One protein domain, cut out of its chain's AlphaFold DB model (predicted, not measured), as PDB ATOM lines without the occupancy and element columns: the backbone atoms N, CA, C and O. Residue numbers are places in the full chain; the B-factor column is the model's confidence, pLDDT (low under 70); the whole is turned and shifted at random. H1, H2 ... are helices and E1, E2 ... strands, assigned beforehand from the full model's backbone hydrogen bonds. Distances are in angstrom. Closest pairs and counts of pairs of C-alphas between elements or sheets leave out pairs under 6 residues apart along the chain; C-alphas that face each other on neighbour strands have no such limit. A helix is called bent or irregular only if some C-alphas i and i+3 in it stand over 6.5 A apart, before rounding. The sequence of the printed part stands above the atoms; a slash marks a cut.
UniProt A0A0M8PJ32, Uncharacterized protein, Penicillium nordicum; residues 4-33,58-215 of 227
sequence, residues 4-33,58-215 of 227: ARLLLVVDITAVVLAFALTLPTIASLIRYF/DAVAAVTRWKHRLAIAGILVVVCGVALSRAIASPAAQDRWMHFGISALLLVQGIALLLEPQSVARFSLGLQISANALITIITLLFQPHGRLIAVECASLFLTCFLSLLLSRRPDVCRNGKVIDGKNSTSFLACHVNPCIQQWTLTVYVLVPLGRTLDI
ATOM      1  N   ALA A   4     -59.748 -14.208  48.285       80.44
ATOM      2  CA  ALA A   4     -58.338 -13.923  48.553       80.44
ATOM      3  C   ALA A   4     -57.814 -14.580  49.846       80.44
ATOM      4  O   ALA A   4     -56.679 -15.045  49.893       80.44
ATOM      5  N   ARG A   5     -58.645 -14.662  50.895       84.75
ATOM      6  CA  ARG A   5     -58.269 -15.317  52.159       84.75
ATOM      7  C   ARG A   5     -58.186 -16.832  51.993       84.75
ATOM      8  O   ARG A   5     -57.307 -17.451  52.576       84.75
ATOM      9  N   LEU A   6     -59.081 -17.412  51.192       85.69
ATOM     10  CA  LEU A   6     -59.048 -18.839  50.860       85.69
ATOM     11  C   LEU A   6     -57.761 -19.218  50.121       85.69
ATOM     12  O   LEU A   6     -57.103 -20.169  50.529       85.69
ATOM     13  N   LEU A   7     -57.375 -18.448  49.097       84.06
ATOM     14  CA  LEU A   7     -56.138 -18.686  48.343       84.06
ATOM     15  C   LEU A   7     -54.901 -18.610  49.241       84.06
ATOM     16  O   LEU A   7     -54.078 -19.516  49.230       84.06
ATOM     17  N   LEU A   8     -54.828 -17.595  50.106       84.88
ATOM     18  CA  LEU A   8     -53.717 -17.446  51.042       84.88
ATOM     19  C   LEU A   8     -53.615 -18.629  52.020       84.88
ATOM     20  O   LEU A   8     -52.517 -19.105  52.297       84.88
ATOM     21  N   VAL A   9     -54.742 -19.132  52.533       87.88
ATOM     22  CA  VAL A   9     -54.748 -20.317  53.411       87.88
ATOM     23  C   VAL A   9     -54.283 -21.563  52.655       87.88
ATOM     24  O   VAL A   9     -53.515 -22.352  53.211       87.88
ATOM     25  N   VAL A  10     -54.710 -21.736  51.401       87.94
ATOM     26  CA  VAL A  10     -54.273 -22.848  50.544       87.94
ATOM     27  C   VAL A  10     -52.765 -22.782  50.300       87.94
ATOM     28  O   VAL A  10     -52.086 -23.784  50.524       87.94
ATOM     29  N   ASP A  11     -52.229 -21.613  49.945       85.94
ATOM     30  CA  ASP A  11     -50.799 -21.431  49.674       85.94
ATOM     31  C   ASP A  11     -49.948 -21.681  50.926       85.94
ATOM     32  O   ASP A  11     -48.974 -22.434  50.872       85.94
ATOM     33  N   ILE A  12     -50.344 -21.142  52.086       89.19
ATOM     34  CA  ILE A  12     -49.641 -21.402  53.353       89.19
ATOM     35  C   ILE A  12     -49.664 -22.895  53.689       89.19
ATOM     36  O   ILE A  12     -48.634 -23.463  54.055       89.19
ATOM     37  N   THR A  13     -50.822 -23.546  53.549       91.31
ATOM     38  CA  THR A  13     -50.954 -24.981  53.832       91.31
ATOM     39  C   THR A  13     -50.066 -25.803  52.898       91.31
ATOM     40  O   THR A  13     -49.389 -26.728  53.351       91.31
ATOM     41  N   ALA A  14     -50.011 -25.437  51.617       89.94
ATOM     42  CA  ALA A  14     -49.154 -26.082  50.634       89.94
ATOM     43  C   ALA A  14     -47.666 -25.907  50.966       89.94
ATOM     44  O   ALA A  14     -46.931 -26.893  50.942       89.94
ATOM     45  N   VAL A  15     -47.230 -24.703  51.350       90.62
ATOM     46  CA  VAL A  15     -45.846 -24.445  51.782       90.62
ATOM     47  C   VAL A  15     -45.487 -25.280  53.012       90.62
ATOM     48  O   VAL A  15     -44.433 -25.915  53.033       90.62
ATOM     49  N   VAL A  16     -46.354 -25.317  54.028       92.81
ATOM     50  CA  VAL A  16     -46.115 -26.095  55.255       92.81
ATOM     51  C   VAL A  16     -46.012 -27.588  54.943       92.81
ATOM     52  O   VAL A  16     -45.106 -28.260  55.440       92.81
ATOM     53  N   LEU A  17     -46.893 -28.107  54.087       91.56
ATOM     54  CA  LEU A  17     -46.871 -29.510  53.682       91.56
ATOM     55  C   LEU A  17     -45.630 -29.840  52.840       91.56
ATOM     56  O   LEU A  17     -44.963 -30.841  53.102       91.56
ATOM     57  N   ALA A  18     -45.273 -28.974  51.889       90.00
ATOM     58  CA  ALA A  18     -44.055 -29.091  51.089       90.00
ATOM     59  C   ALA A  18     -42.801 -29.106  51.972       90.00
ATOM     60  O   ALA A  18     -41.907 -29.937  51.792       90.00
ATOM     61  N   PHE A  19     -42.755 -28.230  52.975       91.81
ATOM     62  CA  PHE A  19     -41.663 -28.178  53.938       91.81
ATOM     63  C   PHE A  19     -41.590 -29.458  54.776       91.81
ATOM     64  O   PHE A  19     -40.526 -30.073  54.858       91.81
ATOM     65  N   ALA A  20     -42.719 -29.922  55.321       92.56
ATOM     66  CA  ALA A  20     -42.790 -31.157  56.101       92.56
ATOM     67  C   ALA A  20     -42.322 -32.385  55.298       92.56
ATOM     68  O   ALA A  20     -41.563 -33.207  55.813       92.56
ATOM     69  N   LEU A  21     -42.700 -32.478  54.018       89.25
ATOM     70  CA  LEU A  21     -42.240 -33.532  53.107       89.25
ATOM     71  C   LEU A  21     -40.742 -33.435  52.781       89.25
ATOM     72  O   LEU A  21     -40.133 -34.437  52.412       89.25
ATOM     73  N   THR A  22     -40.140 -32.254  52.929       89.25
ATOM     74  CA  THR A  22     -38.712 -32.010  52.664       89.25
ATOM     75  C   THR A  22     -37.824 -32.325  53.872       89.25
ATOM     76  O   THR A  22     -36.643 -32.626  53.703       89.25
ATOM     77  N   LEU A  23     -38.369 -32.342  55.093       90.56
ATOM     78  CA  LEU A  23     -37.631 -32.695  56.315       90.56
ATOM     79  C   LEU A  23     -36.867 -34.034  56.238       90.56
ATOM     80  O   LEU A  23     -35.665 -34.034  56.525       90.56
ATOM     81  N   PRO A  24     -37.480 -35.170  55.840       87.62
ATOM     82  CA  PRO A  24     -36.748 -36.433  55.721       87.62
ATOM     83  C   PRO A  24     -35.631 -36.360  54.673       87.62
ATOM     84  O   PRO A  24     -34.593 -36.998  54.841       87.62
ATOM     85  N   THR A  25     -35.815 -35.552  53.626       85.94
ATOM     86  CA  THR A  25     -34.814 -35.320  52.583       85.94
ATOM     87  C   THR A  25     -33.618 -34.521  53.097       85.94
ATOM     88  O   THR A  25     -32.472 -34.843  52.796       85.94
ATOM     89  N   ILE A  26     -33.860 -33.494  53.914       86.06
ATOM     90  CA  ILE A  26     -32.786 -32.728  54.559       86.06
ATOM     91  C   ILE A  26     -32.011 -33.639  55.517       86.06
ATOM     92  O   ILE A  26     -30.782 -33.648  55.502       86.06
ATOM     93  N   ALA A  27     -32.712 -34.466  56.297       86.38
ATOM     94  CA  ALA A  27     -32.073 -35.424  57.193       86.38
ATOM     95  C   ALA A  27     -31.220 -36.460  56.437       86.38
ATOM     96  O   ALA A  27     -30.128 -36.801  56.897       86.38
ATOM     97  N   SER A  28     -31.677 -36.953  55.277       82.69
ATOM     98  CA  SER A  28     -30.877 -37.867  54.450       82.69
ATOM     99  C   SER A  28     -29.649 -37.170  53.865       82.69
ATOM    100  O   SER A  28     -28.562 -37.746  53.873       82.69
ATOM    101  N   LEU A  29     -29.789 -35.910  53.448       84.50
ATOM    102  CA  LEU A  29     -28.694 -35.107  52.916       84.50
ATOM    103  C   LEU A  29     -27.617 -34.819  53.974       84.50
ATOM    104  O   LEU A  29     -26.431 -34.972  53.687       84.50
ATOM    105  N   ILE A  30     -28.014 -34.475  55.202       85.94
ATOM    106  CA  ILE A  30     -27.083 -34.281  56.327       85.94
ATOM    107  C   ILE A  30     -26.322 -35.580  56.604       85.94
ATOM    108  O   ILE A  30     -25.096 -35.587  56.576       85.94
ATOM    109  N   ARG A  31     -27.031 -36.711  56.736       83.50
ATOM    110  CA  ARG A  31     -26.396 -38.028  56.933       83.50
ATOM    111  C   ARG A  31     -25.446 -38.394  55.799       83.50
ATOM    112  O   ARG A  31     -24.432 -39.045  56.037       83.50
ATOM    113  N   TYR A  32     -25.780 -38.019  54.565       78.88
ATOM    114  CA  TYR A  32     -24.901 -38.218  53.421       78.88
ATOM    115  C   TYR A  32     -23.616 -37.396  53.555       78.88
ATOM    116  O   TYR A  32     -22.539 -37.935  53.314       78.88
ATOM    117  N   PHE A  33     -23.703 -36.125  53.956       81.00
ATOM    118  CA  PHE A  33     -22.521 -35.286  54.167       81.00
ATOM    119  C   PHE A  33     -21.668 -35.754  55.349       81.00
ATOM    120  O   PHE A  33     -20.448 -35.838  55.197       81.00
ATOM    121  N   ASP A  58     -23.944 -56.015  35.635       57.25
ATOM    122  CA  ASP A  58     -24.721 -55.509  34.499       57.25
ATOM    123  C   ASP A  58     -26.129 -55.048  34.909       57.25
ATOM    124  O   ASP A  58     -26.620 -54.027  34.420       57.25
ATOM    125  N   ALA A  59     -26.764 -55.732  35.868       56.25
ATOM    126  CA  ALA A  59     -28.056 -55.329  36.427       56.25
ATOM    127  C   ALA A  59     -27.909 -54.074  37.304       56.25
ATOM    128  O   ALA A  59     -28.730 -53.154  37.234       56.25
ATOM    129  N   VAL A  60     -26.811 -53.978  38.063       56.44
ATOM    130  CA  VAL A  60     -26.472 -52.776  38.840       56.44
ATOM    131  C   VAL A  60     -26.227 -51.587  37.907       56.44
ATOM    132  O   VAL A  60     -26.776 -50.507  38.141       56.44
ATOM    133  N   ALA A  61     -25.495 -51.765  36.804       57.75
ATOM    134  CA  ALA A  61     -25.291 -50.720  35.800       57.75
ATOM    135  C   ALA A  61     -26.609 -50.302  35.116       57.75
ATOM    136  O   ALA A  61     -26.862 -49.106  34.928       57.75
ATOM    137  N   ALA A  62     -27.494 -51.260  34.825       57.19
ATOM    138  CA  ALA A  62     -28.799 -51.011  34.213       57.19
ATOM    139  C   ALA A  62     -29.794 -50.286  35.138       57.19
ATOM    140  O   ALA A  62     -30.688 -49.599  34.634       57.19
ATOM    141  N   VAL A  63     -29.649 -50.405  36.461       53.06
ATOM    142  CA  VAL A  63     -30.472 -49.713  37.477       53.06
ATOM    143  C   VAL A  63     -29.838 -48.381  37.893       53.06
ATOM    144  O   VAL A  63     -30.530 -47.422  38.241       53.06
ATOM    145  N   THR A  64     -28.521 -48.242  37.739       54.03
ATOM    146  CA  THR A  64     -27.773 -46.999  37.978       54.03
ATOM    147  C   THR A  64     -27.866 -46.051  36.775       54.03
ATOM    148  O   THR A  64     -26.883 -45.439  36.365       54.03
ATOM    149  N   ARG A  65     -29.064 -45.849  36.204       65.44
ATOM    150  CA  ARG A  65     -29.278 -44.878  35.111       65.44
ATOM    151  C   ARG A  65     -29.230 -43.456  35.658       65.44
ATOM    152  O   ARG A  65     -30.250 -42.809  35.882       65.44
ATOM    153  N   TRP A  66     -28.017 -42.961  35.873       78.00
ATOM    154  CA  TRP A  66     -27.722 -41.581  36.268       78.00
ATOM    155  C   TRP A  66     -28.441 -40.555  35.373       78.00
ATOM    156  O   TRP A  66     -28.922 -39.539  35.863       78.00
ATOM    157  N   LYS A  67     -28.633 -40.886  34.088       82.44
ATOM    158  CA  LYS A  67     -29.382 -40.083  33.107       82.44
ATOM    159  C   LYS A  67     -30.810 -39.741  33.553       82.44
ATOM    160  O   LYS A  67     -31.220 -38.600  33.391       82.44
ATOM    161  N   HIS A  68     -31.550 -40.686  34.144       85.88
ATOM    162  CA  HIS A  68     -32.930 -40.440  34.598       85.88
ATOM    163  C   HIS A  68     -32.967 -39.445  35.760       85.88
ATOM    164  O   HIS A  68     -33.788 -38.535  35.794       85.88
ATOM    165  N   ARG A  69     -32.011 -39.571  36.686       88.50
ATOM    166  CA  ARG A  69     -31.873 -38.660  37.828       88.50
ATOM    167  C   ARG A  69     -31.458 -37.259  37.382       88.50
ATOM    168  O   ARG A  69     -32.031 -36.282  37.850       88.50
ATOM    169  N   LEU A  70     -30.522 -37.166  36.435       90.12
ATOM    170  CA  LEU A  70     -30.154 -35.894  35.810       90.12
ATOM    171  C   LEU A  70     -31.333 -35.249  35.079       90.12
ATOM    172  O   LEU A  70     -31.476 -34.034  35.150       90.12
ATOM    173  N   ALA A  71     -32.183 -36.037  34.412       92.44
ATOM    174  CA  ALA A  71     -33.374 -35.516  33.750       92.44
ATOM    175  C   ALA A  71     -34.351 -34.896  34.760       92.44
ATOM    176  O   ALA A  71     -34.748 -33.747  34.583       92.44
ATOM    177  N   ILE A  72     -34.669 -35.604  35.854       93.62
ATOM    178  CA  ILE A  72     -35.519 -35.074  36.936       93.62
ATOM    179  C   ILE A  72     -34.921 -33.780  37.505       93.62
ATOM    180  O   ILE A  72     -35.611 -32.766  37.584       93.62
ATOM    181  N   ALA A  73     -33.632 -33.782  37.851       94.69
ATOM    182  CA  ALA A  73     -32.968 -32.603  38.401       94.69
ATOM    183  C   ALA A  73     -32.943 -31.422  37.415       94.69
ATOM    184  O   ALA A  73     -33.189 -30.287  37.811       94.69
ATOM    185  N   GLY A  74     -32.702 -31.683  36.127       94.94
ATOM    186  CA  GLY A  74     -32.737 -30.662  35.081       94.94
ATOM    187  C   GLY A  74     -34.118 -30.021  34.939       94.94
ATOM    188  O   GLY A  74     -34.217 -28.799  34.866       94.94
ATOM    189  N   ILE A  75     -35.190 -30.820  34.979       96.12
ATOM    190  CA  ILE A  75     -36.564 -30.300  34.944       96.12
ATOM    191  C   ILE A  75     -36.857 -29.462  36.197       96.12
ATOM    192  O   ILE A  75     -37.441 -28.387  36.086       96.12
ATOM    193  N   LEU A  76     -36.401 -29.891  37.376       96.94
ATOM    194  CA  LEU A  76     -36.572 -29.131  38.621       96.94
ATOM    195  C   LEU A  76     -35.847 -27.777  38.605       96.94
ATOM    196  O   LEU A  76     -36.376 -26.798  39.131       96.94
ATOM    197  N   VAL A  77     -34.680 -27.686  37.960       97.50
ATOM    198  CA  VAL A  77     -34.004 -26.398  37.721       97.50
ATOM    199  C   VAL A  77     -34.869 -25.486  36.850       97.50
ATOM    200  O   VAL A  77     -35.009 -24.305  37.164       97.50
ATOM    201  N   VAL A  78     -35.494 -26.025  35.796       96.88
ATOM    202  CA  VAL A  78     -36.420 -25.262  34.939       96.88
ATOM    203  C   VAL A  78     -37.637 -24.784  35.733       96.88
ATOM    204  O   VAL A  78     -37.960 -23.601  35.673       96.88
ATOM    205  N   VAL A  79     -38.273 -25.659  36.520       96.88
ATOM    206  CA  VAL A  79     -39.417 -25.308  37.386       96.88
ATOM    207  C   VAL A  79     -39.048 -24.173  38.344       96.88
ATOM    208  O   VAL A  79     -39.743 -23.159  38.403       96.88
ATOM    209  N   CYS A  80     -37.916 -24.296  39.040       97.25
ATOM    210  CA  CYS A  80     -37.437 -23.274  39.968       97.25
ATOM    211  C   CYS A  80     -37.119 -21.946  39.258       97.25
ATOM    212  O   CYS A  80     -37.513 -20.881  39.736       97.25
ATOM    213  N   GLY A  81     -36.486 -21.995  38.082       97.19
ATOM    214  CA  GLY A  81     -36.192 -20.808  37.275       97.19
ATOM    215  C   GLY A  81     -37.450 -20.086  36.779       97.19
ATOM    216  O   GLY A  81     -37.523 -18.858  36.848       97.19
ATOM    217  N   VAL A  82     -38.470 -20.831  36.342       95.69
ATOM    218  CA  VAL A  82     -39.764 -20.261  35.933       95.69
ATOM    219  C   VAL A  82     -40.463 -19.609  37.128       95.69
ATOM    220  O   VAL A  82     -40.878 -18.451  37.028       95.69
ATOM    221  N   ALA A  83     -40.523 -20.292  38.274       95.56
ATOM    222  CA  ALA A  83     -41.121 -19.747  39.490       95.56
ATOM    223  C   ALA A  83     -40.406 -18.465  39.961       95.56
ATOM    224  O   ALA A  83     -41.058 -17.465  40.270       95.56
ATOM    225  N   LEU A  84     -39.068 -18.450  39.923       96.56
ATOM    226  CA  LEU A  84     -38.262 -17.271  40.245       96.56
ATOM    227  C   LEU A  84     -38.534 -16.112  39.278       96.56
ATOM    228  O   LEU A  84     -38.732 -14.978  39.710       96.56
ATOM    229  N   SER A  85     -38.601 -16.389  37.972       95.94
ATOM    230  CA  SER A  85     -38.882 -15.361  36.961       95.94
ATOM    231  C   SER A  85     -40.243 -14.689  37.189       95.94
ATOM    232  O   SER A  85     -40.360 -13.467  37.094       95.94
ATOM    233  N   ARG A  86     -41.261 -15.467  37.584       93.50
ATOM    234  CA  ARG A  86     -42.597 -14.966  37.939       93.50
ATOM    235  C   ARG A  86     -42.585 -14.099  39.197       93.50
ATOM    236  O   ARG A  86     -43.294 -13.088  39.224       93.50
ATOM    237  N   ALA A  87     -41.824 -14.500  40.217       94.50
ATOM    238  CA  ALA A  87     -41.685 -13.753  41.466       94.50
ATOM    239  C   ALA A  87     -40.989 -12.403  41.231       94.50
ATOM    240  O   ALA A  87     -41.484 -11.371  41.675       94.50
ATOM    241  N   ILE A  88     -39.913 -12.385  40.436       95.81
ATOM    242  CA  ILE A  88     -39.206 -11.150  40.063       95.81
ATOM    243  C   ILE A  88     -40.091 -10.236  39.206       95.81
ATOM    244  O   ILE A  88     -40.093  -9.025  39.405       95.81
ATOM    245  N   ALA A  89     -40.875 -10.795  38.276       94.25
ATOM    246  CA  ALA A  89     -41.759 -10.010  37.414       94.25
ATOM    247  C   ALA A  89     -42.896  -9.306  38.178       94.25
ATOM    248  O   ALA A  89     -43.485  -8.349  37.672       94.25
ATOM    249  N   SER A  90     -43.257  -9.763  39.380       92.12
ATOM    250  CA  SER A  90     -44.196  -9.040  40.247       92.12
ATOM    251  C   SER A  90     -43.836  -9.247  41.718       92.12
ATOM    252  O   SER A  90     -44.437 -10.089  42.386       92.12
ATOM    253  N   PRO A  91     -42.889  -8.456  42.245       90.44
ATOM    254  CA  PRO A  91     -42.340  -8.668  43.580       90.44
ATOM    255  C   PRO A  91     -43.355  -8.398  44.699       90.44
ATOM    256  O   PRO A  91     -43.207  -8.943  45.786       90.44
ATOM    257  N   ALA A  92     -44.396  -7.602  44.434       90.19
ATOM    258  CA  ALA A  92     -45.478  -7.326  45.382       90.19
ATOM    259  C   ALA A  92     -46.474  -8.496  45.540       90.19
ATOM    260  O   ALA A  92     -47.296  -8.482  46.453       90.19
ATOM    261  N   ALA A  93     -46.424  -9.494  44.654       88.62
ATOM    262  CA  ALA A  93     -47.330 -10.637  44.657       88.62
ATOM    263  C   ALA A  93     -46.774 -11.743  45.574       88.62
ATOM    264  O   ALA A  93     -45.888 -12.510  45.189       88.62
ATOM    265  N   GLN A  94     -47.253 -11.784  46.822       88.12
ATOM    266  CA  GLN A  94     -46.766 -12.705  47.857       88.12
ATOM    267  C   GLN A  94     -46.947 -14.185  47.477       88.12
ATOM    268  O   GLN A  94     -46.072 -15.002  47.766       88.12
ATOM    269  N   ASP A  95     -48.033 -14.518  46.780       88.50
ATOM    270  CA  ASP A  95     -48.320 -15.845  46.222       88.50
ATOM    271  C   ASP A  95     -47.143 -16.359  45.379       88.50
ATOM    272  O   ASP A  95     -46.665 -17.483  45.551       88.50
ATOM    273  N   ARG A  96     -46.567 -15.506  44.526       91.62
ATOM    274  CA  ARG A  96     -45.470 -15.904  43.633       91.62
ATOM    275  C   ARG A  96     -44.191 -16.249  44.385       91.62
ATOM    276  O   ARG A  96     -43.476 -17.161  43.971       91.62
ATOM    277  N   TRP A  97     -43.923 -15.565  45.495       93.69
ATOM    278  CA  TRP A  97     -42.794 -15.878  46.370       93.69
ATOM    279  C   TRP A  97     -42.990 -17.194  47.118       93.69
ATOM    280  O   TRP A  97     -42.031 -17.953  47.259       93.69
ATOM    281  N   MET A  98     -44.219 -17.504  47.542       91.38
ATOM    282  CA  MET A  98     -44.530 -18.802  48.151       91.38
ATOM    283  C   MET A  98     -44.296 -19.946  47.160       91.38
ATOM    284  O   MET A  98     -43.621 -20.919  47.496       91.38
ATOM    285  N   HIS A  99     -44.754 -19.789  45.914       92.31
ATOM    286  CA  HIS A  99     -44.491 -20.757  44.845       92.31
ATOM    287  C   HIS A  99     -43.001 -20.936  44.560       92.31
ATOM    288  O   HIS A  99     -42.532 -22.065  44.433       92.31
ATOM    289  N   PHE A 100     -42.238 -19.842  44.508       95.25
ATOM    290  CA  PHE A 100     -40.785 -19.931  44.393       95.25
ATOM    291  C   PHE A 100     -40.170 -20.717  45.562       95.25
ATOM    292  O   PHE A 100     -39.330 -21.584  45.330       95.25
ATOM    293  N   GLY A 101     -40.631 -20.485  46.795       94.19
ATOM    294  CA  GLY A 101     -40.201 -21.243  47.971       94.19
ATOM    295  C   GLY A 101     -40.457 -22.749  47.845       94.19
ATOM    296  O   GLY A 101     -39.546 -23.544  48.080       94.19
ATOM    297  N   ILE A 102     -41.655 -23.154  47.409       93.94
ATOM    298  CA  ILE A 102     -41.994 -24.571  47.175       93.94
ATOM    299  C   ILE A 102     -41.099 -25.167  46.079       93.94
ATOM    300  O   ILE A 102     -40.522 -26.242  46.259       93.94
ATOM    301  N   SER A 103     -40.922 -24.451  44.968       95.69
ATOM    302  CA  SER A 103     -40.072 -24.886  43.853       95.69
ATOM    303  C   SER A 103     -38.591 -24.993  44.243       95.69
ATOM    304  O   SER A 103     -37.895 -25.899  43.781       95.69
ATOM    305  N   ALA A 104     -38.108 -24.134  45.143       95.69
ATOM    306  CA  ALA A 104     -36.767 -24.234  45.714       95.69
ATOM    307  C   ALA A 104     -36.616 -25.475  46.615       95.69
ATOM    308  O   ALA A 104     -35.606 -26.175  46.522       95.69
ATOM    309  N   LEU A 105     -37.622 -25.800  47.436       94.94
ATOM    310  CA  LEU A 105     -37.634 -27.033  48.237       94.94
ATOM    311  C   LEU A 105     -37.632 -28.286  47.348       94.94
ATOM    312  O   LEU A 105     -36.851 -29.207  47.589       94.94
ATOM    313  N   LEU A 106     -38.433 -28.297  46.278       95.62
ATOM    314  CA  LEU A 106     -38.413 -29.355  45.262       95.62
ATOM    315  C   LEU A 106     -37.023 -29.511  44.627       95.62
ATOM    316  O   LEU A 106     -36.544 -30.634  44.467       95.62
ATOM    317  N   LEU A 107     -36.344 -28.404  44.306       96.44
ATOM    318  CA  LEU A 107     -34.979 -28.441  43.778       96.44
ATOM    319  C   LEU A 107     -33.997 -29.076  44.778       96.44
ATOM    320  O   LEU A 107     -33.187 -29.914  44.381       96.44
ATOM    321  N   VAL A 108     -34.102 -28.748  46.071       94.75
ATOM    322  CA  VAL A 108     -33.305 -29.392  47.133       94.75
ATOM    323  C   VAL A 108     -33.581 -30.898  47.189       94.75
ATOM    324  O   VAL A 108     -32.632 -31.686  47.253       94.75
ATOM    325  N   GLN A 109     -34.845 -31.321  47.088       95.06
ATOM    326  CA  GLN A 109     -35.192 -32.744  47.015       95.06
ATOM    327  C   GLN A 109     -34.588 -33.424  45.775       95.06
ATOM    328  O   GLN A 109     -34.069 -34.539  45.869       95.06
ATOM    329  N   GLY A 110     -34.578 -32.739  44.630       94.69
ATOM    330  CA  GLY A 110     -33.923 -33.205  43.405       94.69
ATOM    331  C   GLY A 110     -32.409 -33.383  43.553       94.69
ATOM    332  O   GLY A 110     -31.853 -34.379  43.085       94.69
ATOM    333  N   ILE A 111     -31.737 -32.463  44.249       93.12
ATOM    334  CA  ILE A 111     -30.303 -32.578  44.561       93.12
ATOM    335  C   ILE A 111     -30.053 -33.769  45.492       93.12
ATOM    336  O   ILE A 111     -29.142 -34.561  45.245       93.12
ATOM    337  N   ALA A 112     -30.878 -33.947  46.525       92.06
ATOM    338  CA  ALA A 112     -30.772 -35.105  47.407       92.06
ATOM    339  C   ALA A 112     -30.961 -36.425  46.639       92.06
ATOM    340  O   ALA A 112     -30.188 -37.359  46.835       92.06
ATOM    341  N   LEU A 113     -31.907 -36.485  45.693       92.25
ATOM    342  CA  LEU A 113     -32.112 -37.651  44.823       92.25
ATOM    343  C   LEU A 113     -30.876 -37.978  43.960       92.25
ATOM    344  O   LEU A 113     -30.586 -39.154  43.716       92.25
ATOM    345  N   LEU A 114     -30.146 -36.960  43.489       90.56
ATOM    346  CA  LEU A 114     -28.894 -37.154  42.747       90.56
ATOM    347  C   LEU A 114     -27.792 -37.747  43.629       90.56
ATOM    348  O   LEU A 114     -27.064 -38.636  43.183       90.56
ATOM    349  N   LEU A 115     -27.672 -37.251  44.860       88.44
ATOM    350  CA  LEU A 115     -26.594 -37.614  45.778       88.44
ATOM    351  C   LEU A 115     -26.831 -38.939  46.505       88.44
ATOM    352  O   LEU A 115     -25.863 -39.621  46.840       88.44
ATOM    353  N   GLU A 116     -28.090 -39.323  46.723       86.81
ATOM    354  CA  GLU A 116     -28.454 -40.504  47.503       86.81
ATOM    355  C   GLU A 116     -27.842 -41.781  46.891       86.81
ATOM    356  O   GLU A 116     -28.102 -42.091  45.723       86.81
ATOM    357  N   PRO A 117     -27.017 -42.555  47.622       80.12
ATOM    358  CA  PRO A 117     -26.421 -43.790  47.112       80.12
ATOM    359  C   PRO A 117     -27.373 -44.996  47.178       80.12
ATOM    360  O   PRO A 117     -27.273 -45.885  46.328       80.12
ATOM    361  N   GLN A 118     -28.311 -45.032  48.131       79.81
ATOM    362  CA  GLN A 118     -29.155 -46.206  48.388       79.81
ATOM    363  C   GLN A 118     -30.422 -46.214  47.516       79.81
ATOM    364  O   GLN A 118     -31.179 -45.248  47.487       79.81
ATOM    365  N   SER A 119     -30.702 -47.324  46.822       80.94
ATOM    366  CA  SER A 119     -31.880 -47.477  45.942       80.94
ATOM    367  C   SER A 119     -33.214 -47.300  46.676       80.94
ATOM    368  O   SER A 119     -34.103 -46.606  46.185       80.94
ATOM    369  N   VAL A 120     -33.330 -47.854  47.884       82.31
ATOM    370  CA  VAL A 120     -34.547 -47.766  48.705       82.31
ATOM    371  C   VAL A 120     -34.833 -46.323  49.135       82.31
ATOM    372  O   VAL A 120     -35.968 -45.858  49.017       82.31
ATOM    373  N   ALA A 121     -33.806 -45.594  49.583       85.50
ATOM    374  CA  ALA A 121     -33.940 -44.189  49.962       85.50
ATOM    375  C   ALA A 121     -34.293 -43.316  48.748       85.50
ATOM    376  O   ALA A 121     -35.209 -42.499  48.832       85.50
ATOM    377  N   ARG A 122     -33.666 -43.557  47.586       88.50
ATOM    378  CA  ARG A 122     -34.010 -42.874  46.323       88.50
ATOM    379  C   ARG A 122     -35.475 -43.037  45.946       88.50
ATOM    380  O   ARG A 122     -36.097 -42.066  45.530       88.50
ATOM    381  N   PHE A 123     -36.023 -44.245  46.069       88.81
ATOM    382  CA  PHE A 123     -37.429 -44.488  45.759       88.81
ATOM    383  C   PHE A 123     -38.350 -43.677  46.678       88.81
ATOM    384  O   PHE A 123     -39.281 -43.028  46.205       88.81
ATOM    385  N   SER A 124     -38.050 -43.640  47.981       91.19
ATOM    386  CA  SER A 124     -38.804 -42.818  48.933       91.19
ATOM    387  C   SER A 124     -38.705 -41.319  48.621       91.19
ATOM    388  O   SER A 124     -39.730 -40.637  48.646       91.19
ATOM    389  N   LEU A 125     -37.517 -40.821  48.256       92.56
ATOM    390  CA  LEU A 125     -37.324 -39.440  47.797       92.56
ATOM    391  C   LEU A 125     -38.119 -39.149  46.518       92.56
ATOM    392  O   LEU A 125     -38.753 -38.106  46.414       92.56
ATOM    393  N   GLY A 126     -38.145 -40.086  45.569       93.38
ATOM    394  CA  GLY A 126     -38.966 -39.998  44.362       93.38
ATOM    395  C   GLY A 126     -40.456 -39.841  44.668       93.38
ATOM    396  O   GLY A 126     -41.116 -38.961  44.115       93.38
ATOM    397  N   LEU A 127     -40.981 -40.636  45.604       93.06
ATOM    398  CA  LEU A 127     -42.370 -40.507  46.049       93.06
ATOM    399  C   LEU A 127     -42.635 -39.137  46.694       93.06
ATOM    400  O   LEU A 127     -43.637 -38.503  46.368       93.06
ATOM    401  N   GLN A 128     -41.725 -38.647  47.539       94.19
ATOM    402  CA  GLN A 128     -41.839 -37.318  48.153       94.19
ATOM    403  C   GLN A 128     -41.843 -36.199  47.104       94.19
ATOM    404  O   GLN A 128     -42.713 -35.331  47.156       94.19
ATOM    405  N   ILE A 129     -40.942 -36.258  46.116       95.81
ATOM    406  CA  ILE A 129     -40.899 -35.312  44.990       95.81
ATOM    407  C   ILE A 129     -42.213 -35.359  44.207       95.81
ATOM    408  O   ILE A 129     -42.768 -34.312  43.887       95.81
ATOM    409  N   SER A 130     -42.749 -36.553  43.926       95.75
ATOM    410  CA  SER A 130     -44.013 -36.691  43.190       95.75
ATOM    411  C   SER A 130     -45.208 -36.105  43.951       95.75
ATOM    412  O   SER A 130     -46.015 -35.385  43.364       95.75
ATOM    413  N   ALA A 131     -45.284 -36.329  45.268       94.56
ATOM    414  CA  ALA A 131     -46.325 -35.764  46.121       94.56
ATOM    415  C   ALA A 131     -46.222 -34.235  46.183       94.56
ATOM    416  O   ALA A 131     -47.220 -33.534  46.015       94.56
ATOM    417  N   ASN A 132     -45.007 -33.713  46.357       94.75
ATOM    418  CA  ASN A 132     -44.757 -32.280  46.436       94.75
ATOM    419  C   ASN A 132     -45.013 -31.575  45.086       94.75
ATOM    420  O   ASN A 132     -45.611 -30.498  45.033       94.75
ATOM    421  N   ALA A 133     -44.680 -32.231  43.970       95.88
ATOM    422  CA  ALA A 133     -45.031 -31.765  42.633       95.88
ATOM    423  C   ALA A 133     -46.553 -31.727  42.417       95.88
ATOM    424  O   ALA A 133     -47.060 -30.758  41.859       95.88
ATOM    425  N   LEU A 134     -47.298 -32.732  42.896       95.12
ATOM    426  CA  LEU A 134     -48.759 -32.760  42.790       95.12
ATOM    427  C   LEU A 134     -49.420 -31.638  43.604       95.12
ATOM    428  O   LEU A 134     -50.309 -30.964  43.088       95.12
ATOM    429  N   ILE A 135     -48.953 -31.399  44.835       92.81
ATOM    430  CA  ILE A 135     -49.397 -30.264  45.662       92.81
ATOM    431  C   ILE A 135     -49.174 -28.949  44.905       92.81
ATOM    432  O   ILE A 135     -50.090 -28.136  44.794       92.81
ATOM    433  N   THR A 136     -47.992 -28.782  44.308       93.62
ATOM    434  CA  THR A 136     -47.653 -27.579  43.534       93.62
ATOM    435  C   THR A 136     -48.569 -27.415  42.316       93.62
ATOM    436  O   THR A 136     -49.097 -26.328  42.087       93.62
ATOM    437  N   ILE A 137     -48.844 -28.489  41.566       94.56
ATOM    438  CA  ILE A 137     -49.798 -28.457  40.444       94.56
ATOM    439  C   ILE A 137     -51.176 -27.998  40.929       94.56
ATOM    440  O   ILE A 137     -51.751 -27.097  40.326       94.56
ATOM    441  N   ILE A 138     -51.682 -28.563  42.029       91.88
ATOM    442  CA  ILE A 138     -52.992 -28.197  42.585       91.88
ATOM    443  C   ILE A 138     -53.036 -26.703  42.924       91.88
ATOM    444  O   ILE A 138     -53.989 -26.036  42.536       91.88
ATOM    445  N   THR A 139     -52.001 -26.157  43.570       91.06
ATOM    446  CA  THR A 139     -51.940 -24.712  43.868       91.06
ATOM    447  C   THR A 139     -51.922 -23.845  42.604       91.06
ATOM    448  O   THR A 139     -52.627 -22.841  42.529       91.06
ATOM    449  N   LEU A 140     -51.200 -24.264  41.558       90.75
ATOM    450  CA  LEU A 140     -51.131 -23.533  40.288       90.75
ATOM    451  C   LEU A 140     -52.457 -23.536  39.512       90.75
ATOM    452  O   LEU A 140     -52.712 -22.594  38.764       90.75
ATOM    453  N   LEU A 141     -53.320 -24.543  39.696       89.75
ATOM    454  CA  LEU A 141     -54.645 -24.580  39.056       89.75
ATOM    455  C   LEU A 141     -55.574 -23.456  39.536       89.75
ATOM    456  O   LEU A 141     -56.495 -23.081  38.812       89.75
ATOM    457  N   PHE A 142     -55.328 -22.895  40.722       86.44
ATOM    458  CA  PHE A 142     -56.091 -21.762  41.251       86.44
ATOM    459  C   PHE A 142     -55.575 -20.397  40.772       86.44
ATOM    460  O   PHE A 142     -56.181 -19.370  41.080       86.44
ATOM    461  N   GLN A 143     -54.476 -20.363  40.013       85.81
ATOM    462  CA  GLN A 143     -53.888 -19.122  39.518       85.81
ATOM    463  C   GLN A 143     -54.426 -18.708  38.139       85.81
ATOM    464  O   GLN A 143     -54.839 -19.544  37.327       85.81
ATOM    465  N   PRO A 144     -54.415 -17.394  37.832       84.44
ATOM    466  CA  PRO A 144     -54.828 -16.897  36.525       84.44
ATOM    467  C   PRO A 144     -53.949 -17.491  35.425       84.44
ATOM    468  O   PRO A 144     -52.730 -17.539  35.551       84.44
ATOM    469  N   HIS A 145     -54.566 -17.945  34.338       83.44
ATOM    470  CA  HIS A 145     -53.882 -18.733  33.318       83.44
ATOM    471  C   HIS A 145     -52.816 -17.900  32.596       83.44
ATOM    472  O   HIS A 145     -53.048 -16.760  32.197       83.44
ATOM    473  N   GLY A 146     -51.640 -18.491  32.386       89.19
ATOM    474  CA  GLY A 146     -50.528 -17.841  31.703       89.19
ATOM    475  C   GLY A 146     -49.576 -18.856  31.083       89.19
ATOM    476  O   GLY A 146     -49.492 -20.000  31.526       89.19
ATOM    477  N   ARG A 147     -48.821 -18.434  30.061       91.56
ATOM    478  CA  ARG A 147     -47.876 -19.318  29.350       91.56
ATOM    479  C   ARG A 147     -46.825 -19.917  30.290       91.56
ATOM    480  O   ARG A 147     -46.532 -21.100  30.190       91.56
ATOM    481  N   LEU A 148     -46.311 -19.121  31.233       90.88
ATOM    482  CA  LEU A 148     -45.337 -19.587  32.228       90.88
ATOM    483  C   LEU A 148     -45.934 -20.638  33.174       90.88
ATOM    484  O   LEU A 148     -45.263 -21.614  33.477       90.88
ATOM    485  N   ILE A 149     -47.204 -20.488  33.563       92.31
ATOM    486  CA  ILE A 149     -47.911 -21.479  34.393       92.31
ATOM    487  C   ILE A 149     -48.087 -22.787  33.634       92.31
ATOM    488  O   ILE A 149     -47.853 -23.848  34.196       92.31
ATOM    489  N   ALA A 150     -48.447 -22.730  32.349       92.62
ATOM    490  CA  ALA A 150     -48.579 -23.937  31.537       92.62
ATOM    491  C   ALA A 150     -47.251 -24.710  31.445       92.62
ATOM    492  O   ALA A 150     -47.241 -25.931  31.594       92.62
ATOM    493  N   VAL A 151     -46.130 -24.002  31.257       93.88
ATOM    494  CA  VAL A 151     -44.786 -24.605  31.241       93.88
ATOM    495  C   VAL A 151     -44.425 -25.198  32.606       93.88
ATOM    496  O   VAL A 151     -43.924 -26.323  32.670       93.88
ATOM    497  N   GLU A 152     -44.699 -24.477  33.694       94.94
ATOM    498  CA  GLU A 152     -44.448 -24.932  35.065       94.94
ATOM    499  C   GLU A 152     -45.269 -26.187  35.398       94.94
ATOM    500  O   GLU A 152     -44.702 -27.203  35.798       94.94
ATOM    501  N   CYS A 153     -46.576 -26.178  35.113       95.06
ATOM    502  CA  CYS A 153     -47.465 -27.328  35.282       95.06
ATOM    503  C   CYS A 153     -47.023 -28.537  34.450       95.06
ATOM    504  O   CYS A 153     -46.970 -29.646  34.977       95.06
ATOM    505  N   ALA A 154     -46.673 -28.349  33.172       95.94
ATOM    506  CA  ALA A 154     -46.199 -29.441  32.319       95.94
ATOM    507  C   ALA A 154     -44.887 -30.050  32.846       95.94
ATOM    508  O   ALA A 154     -44.728 -31.272  32.875       95.94
ATOM    509  N   SER A 155     -43.971 -29.204  33.323       96.06
ATOM    510  CA  SER A 155     -42.688 -29.624  33.899       96.06
ATOM    511  C   SER A 155     -42.869 -30.365  35.227       96.06
ATOM    512  O   SER A 155     -42.242 -31.402  35.453       96.06
ATOM    513  N   LEU A 156     -43.765 -29.884  36.091       96.56
ATOM    514  CA  LEU A 156     -44.132 -30.545  37.346       96.56
ATOM    515  C   LEU A 156     -44.834 -31.881  37.099       96.56
ATOM    516  O   LEU A 156     -44.531 -32.863  37.773       96.56
ATOM    517  N   PHE A 157     -45.727 -31.946  36.109       96.31
ATOM    518  CA  PHE A 157     -46.393 -33.187  35.722       96.31
ATOM    519  C   PHE A 157     -45.380 -34.222  35.233       96.31
ATOM    520  O   PHE A 157     -45.379 -35.363  35.699       96.31
ATOM    521  N   LEU A 158     -44.459 -33.811  34.357       95.19
ATOM    522  CA  LEU A 158     -43.381 -34.675  33.885       95.19
ATOM    523  C   LEU A 158     -42.472 -35.117  35.039       95.19
ATOM    524  O   LEU A 158     -42.122 -36.291  35.125       95.19
ATOM    525  N   THR A 159     -42.138 -34.212  35.961       95.50
ATOM    526  CA  THR A 159     -41.356 -34.526  37.169       95.50
ATOM    527  C   THR A 159     -42.064 -35.559  38.039       95.50
ATOM    528  O   THR A 159     -41.440 -36.536  38.455       95.50
ATOM    529  N   CYS A 160     -43.362 -35.377  38.285       95.31
ATOM    530  CA  CYS A 160     -44.190 -36.310  39.041       95.31
ATOM    531  C   CYS A 160     -44.165 -37.697  38.386       95.31
ATOM    532  O   CYS A 160     -43.804 -38.684  39.030       95.31
ATOM    533  N   PHE A 161     -44.422 -37.757  37.078       93.75
ATOM    534  CA  PHE A 161     -44.422 -39.004  36.320       93.75
ATOM    535  C   PHE A 161     -43.055 -39.706  36.339       93.75
ATOM    536  O   PHE A 161     -42.966 -40.884  36.686       93.75
ATOM    537  N   LEU A 162     -41.968 -38.990  36.038       91.44
ATOM    538  CA  LEU A 162     -40.613 -39.551  36.057       91.44
ATOM    539  C   LEU A 162     -40.192 -40.011  37.459       91.44
ATOM    540  O   LEU A 162     -39.470 -41.003  37.577       91.44
ATOM    541  N   SER A 163     -40.645 -39.328  38.509       92.25
ATOM    542  CA  SER A 163     -40.351 -39.710  39.894       92.25
ATOM    543  C   SER A 163     -41.095 -40.984  40.304       92.25
ATOM    544  O   SER A 163     -40.514 -41.838  40.970       92.25
ATOM    545  N   LEU A 164     -42.333 -41.179  39.837       91.00
ATOM    546  CA  LEU A 164     -43.092 -42.419  40.045       91.00
ATOM    547  C   LEU A 164     -42.552 -43.609  39.232       91.00
ATOM    548  O   LEU A 164     -42.776 -44.765  39.600       91.00
ATOM    549  N   LEU A 165     -41.833 -43.337  38.139       88.06
ATOM    550  CA  LEU A 165     -41.142 -44.346  37.332       88.06
ATOM    551  C   LEU A 165     -39.814 -44.822  37.940       88.06
ATOM    552  O   LEU A 165     -39.213 -45.757  37.405       88.06
ATOM    553  N   LEU A 166     -39.343 -44.222  39.038       86.44
ATOM    554  CA  LEU A 166     -38.151 -44.709  39.727       86.44
ATOM    555  C   LEU A 166     -38.375 -46.149  40.209       86.44
ATOM    556  O   LEU A 166     -39.367 -46.458  40.870       86.44
ATOM    557  N   SER A 167     -37.443 -47.039  39.862       78.31
ATOM    558  CA  SER A 167     -37.483 -48.426  40.325       78.31
ATOM    559  C   SER A 167     -37.166 -48.502  41.821       78.31
ATOM    560  O   SER A 167     -36.275 -47.807  42.319       78.31
ATOM    561  N   ARG A 168     -37.905 -49.358  42.535       75.00
ATOM    562  CA  ARG A 168     -37.779 -49.549  43.982       75.00
ATOM    563  C   ARG A 168     -36.531 -50.352  44.357       75.00
ATOM    564  O   ARG A 168     -35.919 -50.061  45.387       75.00
ATOM    565  N   ARG A 169     -36.166 -51.363  43.559       67.69
ATOM    566  CA  ARG A 169     -35.039 -52.278  43.811       67.69
ATOM    567  C   ARG A 169     -34.433 -52.785  42.496       67.69
ATOM    568  O   ARG A 169     -35.167 -52.924  41.521       67.69
ATOM    569  N   PRO A 170     -33.114 -53.044  42.446       65.19
ATOM    570  CA  PRO A 170     -32.527 -53.793  41.342       65.19
ATOM    571  C   PRO A 170     -33.051 -55.234  41.330       65.19
ATOM    572  O   PRO A 170     -33.239 -55.823  42.393       65.19
ATOM    573  N   ASP A 171     -33.272 -55.790  40.136       64.94
ATOM    574  CA  ASP A 171     -33.701 -57.182  39.979       64.94
ATOM    575  C   ASP A 171     -32.637 -58.137  40.542       64.94
ATOM    576  O   ASP A 171     -31.460 -58.063  40.181       64.94
ATOM    577  N   VAL A 172     -33.055 -59.045  41.427       63.25
ATOM    578  CA  VAL A 172     -32.175 -60.070  42.003       63.25
ATOM    579  C   VAL A 172     -32.165 -61.294  41.085       63.25
ATOM    580  O   VAL A 172     -33.182 -61.973  40.900       63.25
ATOM    581  N   CYS A 173     -30.996 -61.587  40.515       64.44
ATOM    582  CA  CYS A 173     -30.748 -62.762  39.684       64.44
ATOM    583  C   CYS A 173     -29.995 -63.824  40.493       64.44
ATOM    584  O   CYS A 173     -28.969 -63.525  41.092       64.44
ATOM    585  N   ARG A 174     -30.440 -65.083  40.452       65.38
ATOM    586  CA  ARG A 174     -29.685 -66.227  40.995       65.38
ATOM    587  C   ARG A 174     -29.550 -67.270  39.895       65.38
ATOM    588  O   ARG A 174     -30.543 -67.657  39.282       65.38
ATOM    589  N   ASN A 175     -28.321 -67.698  39.613       66.94
ATOM    590  CA  ASN A 175     -27.997 -68.618  38.513       66.94
ATOM    591  C   ASN A 175     -28.504 -68.132  37.135       66.94
ATOM    592  O   ASN A 175     -29.047 -68.912  36.358       66.94
ATOM    593  N   GLY A 176     -28.398 -66.828  36.854       68.25
ATOM    594  CA  GLY A 176     -28.840 -66.236  35.581       68.25
ATOM    595  C   GLY A 176     -30.360 -66.127  35.399       68.25
ATOM    596  O   GLY A 176     -30.813 -65.640  34.366       68.25
ATOM    597  N   LYS A 177     -31.159 -66.533  36.394       69.50
ATOM    598  CA  LYS A 177     -32.620 -66.412  36.383       69.50
ATOM    599  C   LYS A 177     -33.064 -65.363  37.404       69.50
ATOM    600  O   LYS A 177     -32.648 -65.409  38.560       69.50
ATOM    601  N   VAL A 178     -33.914 -64.425  36.984       69.00
ATOM    602  CA  VAL A 178     -34.542 -63.438  37.881       69.00
ATOM    603  C   VAL A 178     -35.480 -64.185  38.832       69.00
ATOM    604  O   VAL A 178     -36.403 -64.860  38.370       69.00
ATOM    605  N   ILE A 179     -35.220 -64.118  40.141       67.81
ATOM    606  CA  ILE A 179     -35.991 -64.865  41.152       67.81
ATOM    607  C   ILE A 179     -37.137 -64.031  41.737       67.81
ATOM    608  O   ILE A 179     -38.195 -64.592  42.016       67.81
ATOM    609  N   ASP A 180     -36.983 -62.709  41.853       65.38
ATOM    610  CA  ASP A 180     -38.043 -61.822  42.353       65.38
ATOM    611  C   ASP A 180     -38.190 -60.566  41.478       65.38
ATOM    612  O   ASP A 180     -37.571 -59.526  41.704       65.38
ATOM    613  N   GLY A 181     -39.013 -60.685  40.432       59.44
ATOM    614  CA  GLY A 181     -39.359 -59.566  39.551       59.44
ATOM    615  C   GLY A 181     -40.578 -58.763  40.018       59.44
ATOM    616  O   GLY A 181     -40.778 -57.645  39.555       59.44
ATOM    617  N   LYS A 182     -41.412 -59.288  40.931       57.62
ATOM    618  CA  LYS A 182     -42.657 -58.602  41.335       57.62
ATOM    619  C   LYS A 182     -42.380 -57.440  42.292       57.62
ATOM    620  O   LYS A 182     -42.978 -56.377  42.128       57.62
ATOM    621  N   ASN A 183     -41.438 -57.596  43.224       53.75
ATOM    622  CA  ASN A 183     -41.079 -56.546  44.191       53.75
ATOM    623  C   ASN A 183     -40.057 -55.511  43.679       53.75
ATOM    624  O   ASN A 183     -39.764 -54.541  44.388       53.75
ATOM    625  N   SER A 184     -39.542 -55.693  42.462       56.31
ATOM    626  CA  SER A 184     -38.529 -54.831  41.830       56.31
ATOM    627  C   SER A 184     -39.127 -53.777  40.886       56.31
ATOM    628  O   SER A 184     -38.417 -52.934  40.336       56.31
ATOM    629  N   THR A 185     -40.451 -53.781  40.708       61.78
ATOM    630  CA  THR A 185     -41.156 -52.854  39.813       61.78
ATOM    631  C   THR A 185     -41.314 -51.449  40.421       61.78
ATOM    632  O   THR A 185     -41.278 -51.257  41.640       61.78
ATOM    633  N   SER A 186     -41.435 -50.425  39.569       61.50
ATOM    634  CA  SER A 186     -41.751 -49.048  39.988       61.50
ATOM    635  C   SER A 186     -43.189 -48.950  40.515       61.50
ATOM    636  O   SER A 186     -44.010 -49.830  40.257       61.50
ATOM    637  N   PHE A 187     -43.533 -47.872  41.231       65.19
ATOM    638  CA  PHE A 187     -44.896 -47.693  41.761       65.19
ATOM    639  C   PHE A 187     -45.951 -47.759  40.646       65.19
ATOM    640  O   PHE A 187     -46.971 -48.434  40.782       65.19
ATOM    641  N   LEU A 188     -45.659 -47.120  39.507       59.25
ATOM    642  CA  LEU A 188     -46.513 -47.185  38.324       59.25
ATOM    643  C   LEU A 188     -46.532 -48.571  37.685       59.25
ATOM    644  O   LEU A 188     -47.597 -48.986  37.268       59.25
ATOM    645  N   ALA A 189     -45.423 -49.307  37.629       56.19
ATOM    646  CA  ALA A 189     -45.421 -50.656  37.052       56.19
ATOM    647  C   ALA A 189     -46.133 -51.693  37.943       56.19
ATOM    648  O   ALA A 189     -46.686 -52.667  37.437       56.19
ATOM    649  N   CYS A 190     -46.169 -51.473  39.261       60.72
ATOM    650  CA  CYS A 190     -46.933 -52.307  40.186       60.72
ATOM    651  C   CYS A 190     -48.452 -52.113  40.023       60.72
ATOM    652  O   CYS A 190     -49.213 -53.068  40.169       60.72
ATOM    653  N   HIS A 191     -48.900 -50.885  39.740       55.91
ATOM    654  CA  HIS A 191     -50.327 -50.546  39.665       55.91
ATOM    655  C   HIS A 191     -50.883 -50.456  38.241       55.91
ATOM    656  O   HIS A 191     -52.074 -50.676  38.030       55.91
ATOM    657  N   VAL A 192     -50.042 -50.136  37.263       52.56
ATOM    658  CA  VAL A 192     -50.410 -49.937  35.866       52.56
ATOM    659  C   VAL A 192     -49.686 -50.986  35.029       52.56
ATOM    660  O   VAL A 192     -48.464 -51.008  34.955       52.56
ATOM    661  N   ASN A 193     -50.497 -51.867  34.444       44.34
ATOM    662  CA  ASN A 193     -50.203 -52.933  33.481       44.34
ATOM    663  C   ASN A 193     -48.751 -52.939  32.915       44.34
ATOM    664  O   ASN A 193     -48.345 -51.936  32.314       44.34
ATOM    665  N   PRO A 194     -47.985 -54.055  32.996       50.59
ATOM    666  CA  PRO A 194     -46.557 -54.136  32.621       50.59
ATOM    667  C   PRO A 194     -46.201 -53.652  31.201       50.59
ATOM    668  O   PRO A 194     -45.040 -53.372  30.908       50.59
ATOM    669  N   CYS A 195     -47.192 -53.490  30.325       44.22
ATOM    670  CA  CYS A 195     -47.036 -52.994  28.963       44.22
ATOM    671  C   CYS A 195     -46.463 -51.558  28.886       44.22
ATOM    672  O   CYS A 195     -45.687 -51.259  27.980       44.22
ATOM    673  N   ILE A 196     -46.761 -50.665  29.846       51.53
ATOM    674  CA  ILE A 196     -46.283 -49.260  29.805       51.53
ATOM    675  C   ILE A 196     -44.759 -49.157  29.973       51.53
ATOM    676  O   ILE A 196     -44.117 -48.295  29.366       51.53
ATOM    677  N   GLN A 197     -44.155 -50.070  30.736       48.31
ATOM    678  CA  GLN A 197     -42.712 -50.072  30.982       48.31
ATOM    679  C   GLN A 197     -41.915 -50.332  29.689       48.31
ATOM    680  O   GLN A 197     -40.845 -49.749  29.479       48.31
ATOM    681  N   GLN A 198     -42.477 -51.134  28.781       50.03
ATOM    682  CA  GLN A 198     -41.872 -51.445  27.490       50.03
ATOM    683  C   GLN A 198     -41.869 -50.219  26.563       50.03
ATOM    684  O   GLN A 198     -40.855 -49.942  25.929       50.03
ATOM    685  N   TRP A 199     -42.925 -49.399  26.585       41.53
ATOM    686  CA  TRP A 199     -42.990 -48.149  25.814       41.53
ATOM    687  C   TRP A 199     -41.987 -47.098  26.287       41.53
ATOM    688  O   TRP A 199     -41.341 -46.459  25.456       41.53
ATOM    689  N   THR A 200     -41.791 -46.934  27.599       51.44
ATOM    690  CA  THR A 200     -40.762 -46.009  28.101       51.44
ATOM    691  C   THR A 200     -39.357 -46.441  27.686       51.44
ATOM    692  O   THR A 200     -38.562 -45.604  27.273       51.44
ATOM    693  N   LEU A 201     -39.048 -47.740  27.698       52.25
ATOM    694  CA  LEU A 201     -37.769 -48.227  27.178       52.25
ATOM    695  C   LEU A 201     -37.635 -47.964  25.669       52.25
ATOM    696  O   LEU A 201     -36.586 -47.489  25.242       52.25
ATOM    697  N   THR A 202     -38.697 -48.169  24.887       51.59
ATOM    698  CA  THR A 202     -38.709 -47.914  23.436       51.59
ATOM    699  C   THR A 202     -38.492 -46.436  23.097       51.59
ATOM    700  O   THR A 202     -37.629 -46.119  22.281       51.59
ATOM    701  N   VAL A 203     -39.195 -45.511  23.760       53.44
ATOM    702  CA  VAL A 203     -39.041 -44.065  23.514       53.44
ATOM    703  C   VAL A 203     -37.642 -43.580  23.919       53.44
ATOM    704  O   VAL A 203     -37.011 -42.832  23.176       53.44
ATOM    705  N   TYR A 204     -37.101 -44.047  25.048       49.06
ATOM    706  CA  TYR A 204     -35.767 -43.639  25.509       49.06
ATOM    707  C   TYR A 204     -34.602 -44.285  24.737       49.06
ATOM    708  O   TYR A 204     -33.505 -43.724  24.747       49.06
ATOM    709  N   VAL A 205     -34.806 -45.431  24.075       54.00
ATOM    710  CA  VAL A 205     -33.811 -46.059  23.180       54.00
ATOM    711  C   VAL A 205     -33.840 -45.435  21.782       54.00
ATOM    712  O   VAL A 205     -32.785 -45.271  21.171       54.00
ATOM    713  N   LEU A 206     -35.010 -45.012  21.296       46.50
ATOM    714  CA  LEU A 206     -35.143 -44.391  19.974       46.50
ATOM    715  C   LEU A 206     -34.583 -42.961  19.911       46.50
ATOM    716  O   LEU A 206     -34.003 -42.582  18.895       46.50
ATOM    717  N   VAL A 207     -34.683 -42.181  20.992       47.91
ATOM    718  CA  VAL A 207     -34.185 -40.789  21.025       47.91
ATOM    719  C   VAL A 207     -32.664 -40.667  20.784       47.91
ATOM    720  O   VAL A 207     -32.265 -39.774  20.036       47.91
ATOM    721  N   PRO A 208     -31.784 -41.522  21.343       47.03
ATOM    722  CA  PRO A 208     -30.361 -41.485  21.007       47.03
ATOM    723  C   PRO A 208     -30.004 -42.204  19.696       47.03
ATOM    724  O   PRO A 208     -28.998 -41.834  19.093       47.03
ATOM    725  N   LEU A 209     -30.798 -43.175  19.214       46.62
ATOM    726  CA  LEU A 209     -30.466 -43.912  17.982       46.62
ATOM    727  C   LEU A 209     -30.571 -43.051  16.712       46.62
ATOM    728  O   LEU A 209     -29.828 -43.287  15.760       46.62
ATOM    729  N   GLY A 210     -31.428 -42.023  16.721       45.69
ATOM    730  CA  GLY A 210     -31.599 -41.102  15.593       45.69
ATOM    731  C   GLY A 210     -30.379 -40.224  15.283       45.69
ATOM    732  O   GLY A 210     -30.272 -39.733  14.171       45.69
ATOM    733  N   ARG A 211     -29.429 -40.047  16.220       49.00
ATOM    734  CA  ARG A 211     -28.185 -39.287  15.962       49.00
ATOM    735  C   ARG A 211     -27.022 -40.138  15.460       49.00
ATOM    736  O   ARG A 211     -26.082 -39.597  14.893       49.00
ATOM    737  N   THR A 212     -27.050 -41.448  15.689       47.47
ATOM    738  CA  THR A 212     -25.967 -42.350  15.263       47.47
ATOM    739  C   THR A 212     -26.072 -42.764  13.800       47.47
ATOM    740  O   THR A 212     -25.053 -43.097  13.205       47.47
ATOM    741  N   LEU A 213     -27.268 -42.709  13.202       47.84
ATOM    742  CA  LEU A 213     -27.452 -43.042  11.785       47.84
ATOM    743  C   LEU A 213     -26.929 -41.941  10.845       47.84
ATOM    744  O   LEU A 213     -26.345 -42.269   9.820       47.84
ATOM    745  N   ASP A 214     -26.995 -40.664  11.242       50.41
ATOM    746  CA  ASP A 214     -26.459 -39.546  10.441       50.41
ATOM    747  C   ASP A 214     -24.919 -39.517  10.358       50.41
ATOM    748  O   ASP A 214     -24.351 -38.889   9.465       50.41
ATOM    749  N   ILE A 215     -24.217 -40.183  11.280       51.53
ATOM    750  CA  ILE A 215     -22.742 -40.209  11.294       51.53
ATOM    751  C   ILE A 215     -22.201 -41.320  10.382       51.53
ATOM    752  O   ILE A 215     -21.095 -41.186   9.856       51.53
TER     753      ILE A 215
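AT A GLANCE: This is residues 4 to 33 and 58 to 215 of the 227 residues of an uncharacterized protein of Penicillium nordicum (UniProt A0A0M8PJ32). Five long helical pieces, H1a, H3, H4, H5 and H6, stand side by side in an up-and-down bundle, each running against the one before it. Beyond one end of the bundle lie short H2, the small strand hairpin E1 and E2, which lengthens the whole, and short H7, and from there H8 leads away, its residues 201 to 215 sticking out. The printed part has 188 residues, with named elements in the order H1 to H6, E1, E2, H7, H8; the class is mostly helix, and the two strands are antiparallel. It is compact, with a radius of gyration of the C-alphas of 18.5 A, and spans 63 by 44 by 33 A.

HOW THE PARTS SIT: H1, residues 4 to 33, was assigned as one helix by its hydrogen bonds but is bent: C-alphas 21 and 24 are 6.7 A apart, and its arms H1a, residues 4 to 21, and H1b, residues 24 to 33, stand at a steep tilt of 39 degrees. H2, residues 58 to 63, touches no helix. H3, residues 66 to 89, and H4, residues 94 to 115, form a helical hairpin at a shallow tilt of 17 degrees, closest at the C-alphas of Ala 87 and Arg 96, 4.9 A. With residues 95 to 105 alone H4 touches H1a, the same way, closest at the C-alphas of Val 15 and Ile 102, 6.0 A. H5, residues 119 to 141, touches H1a, H4 and H6, residues 147 to 164; H5 and H6 are a helical hairpin, with the C-alphas of Ser 130 and Cys 160 closest at 4.2 A. H6 also touches H3, closest at the C-alphas of Val 79 and Glu 152, 5.6 A. E1, residues 172 to 174, and E2, residues 177 to 180, form a hairpin, with N 174 and O 177 within hydrogen-bond range at 2.9 A. H7, residues 187 to 191, is close to but not clearly touching H8, residues 195 to 215. Each O i to N i+4 pair is within hydrogen-bond range in H1a, H1b and H2 to H7; in H8, 10 of 17 are.

IN THESE COORDINATES: H1a begins at C-alpha 4, (-58.338, -13.923, 48.553), and is 25.8 A long; H3 is 34.6 A, H4 32.1 A, H5 33.0 A and H6 25.9 A. H8, 32.6 A, has a kink of 30 degrees near residue 208 and ends at C-alpha 215, (-22.742, -40.209, 11.294).

THE WHOLE: The C-alphas of Ala 92 and Asn 175 are the farthest apart, 64.1 A. Residues 34 to 57 are not printed, and C-alphas 33 and 58 are 28.3 A apart across the cut. Of the links printed whole, none is long. Residues 58 to 65 and 169 to 215 have pLDDT under 70.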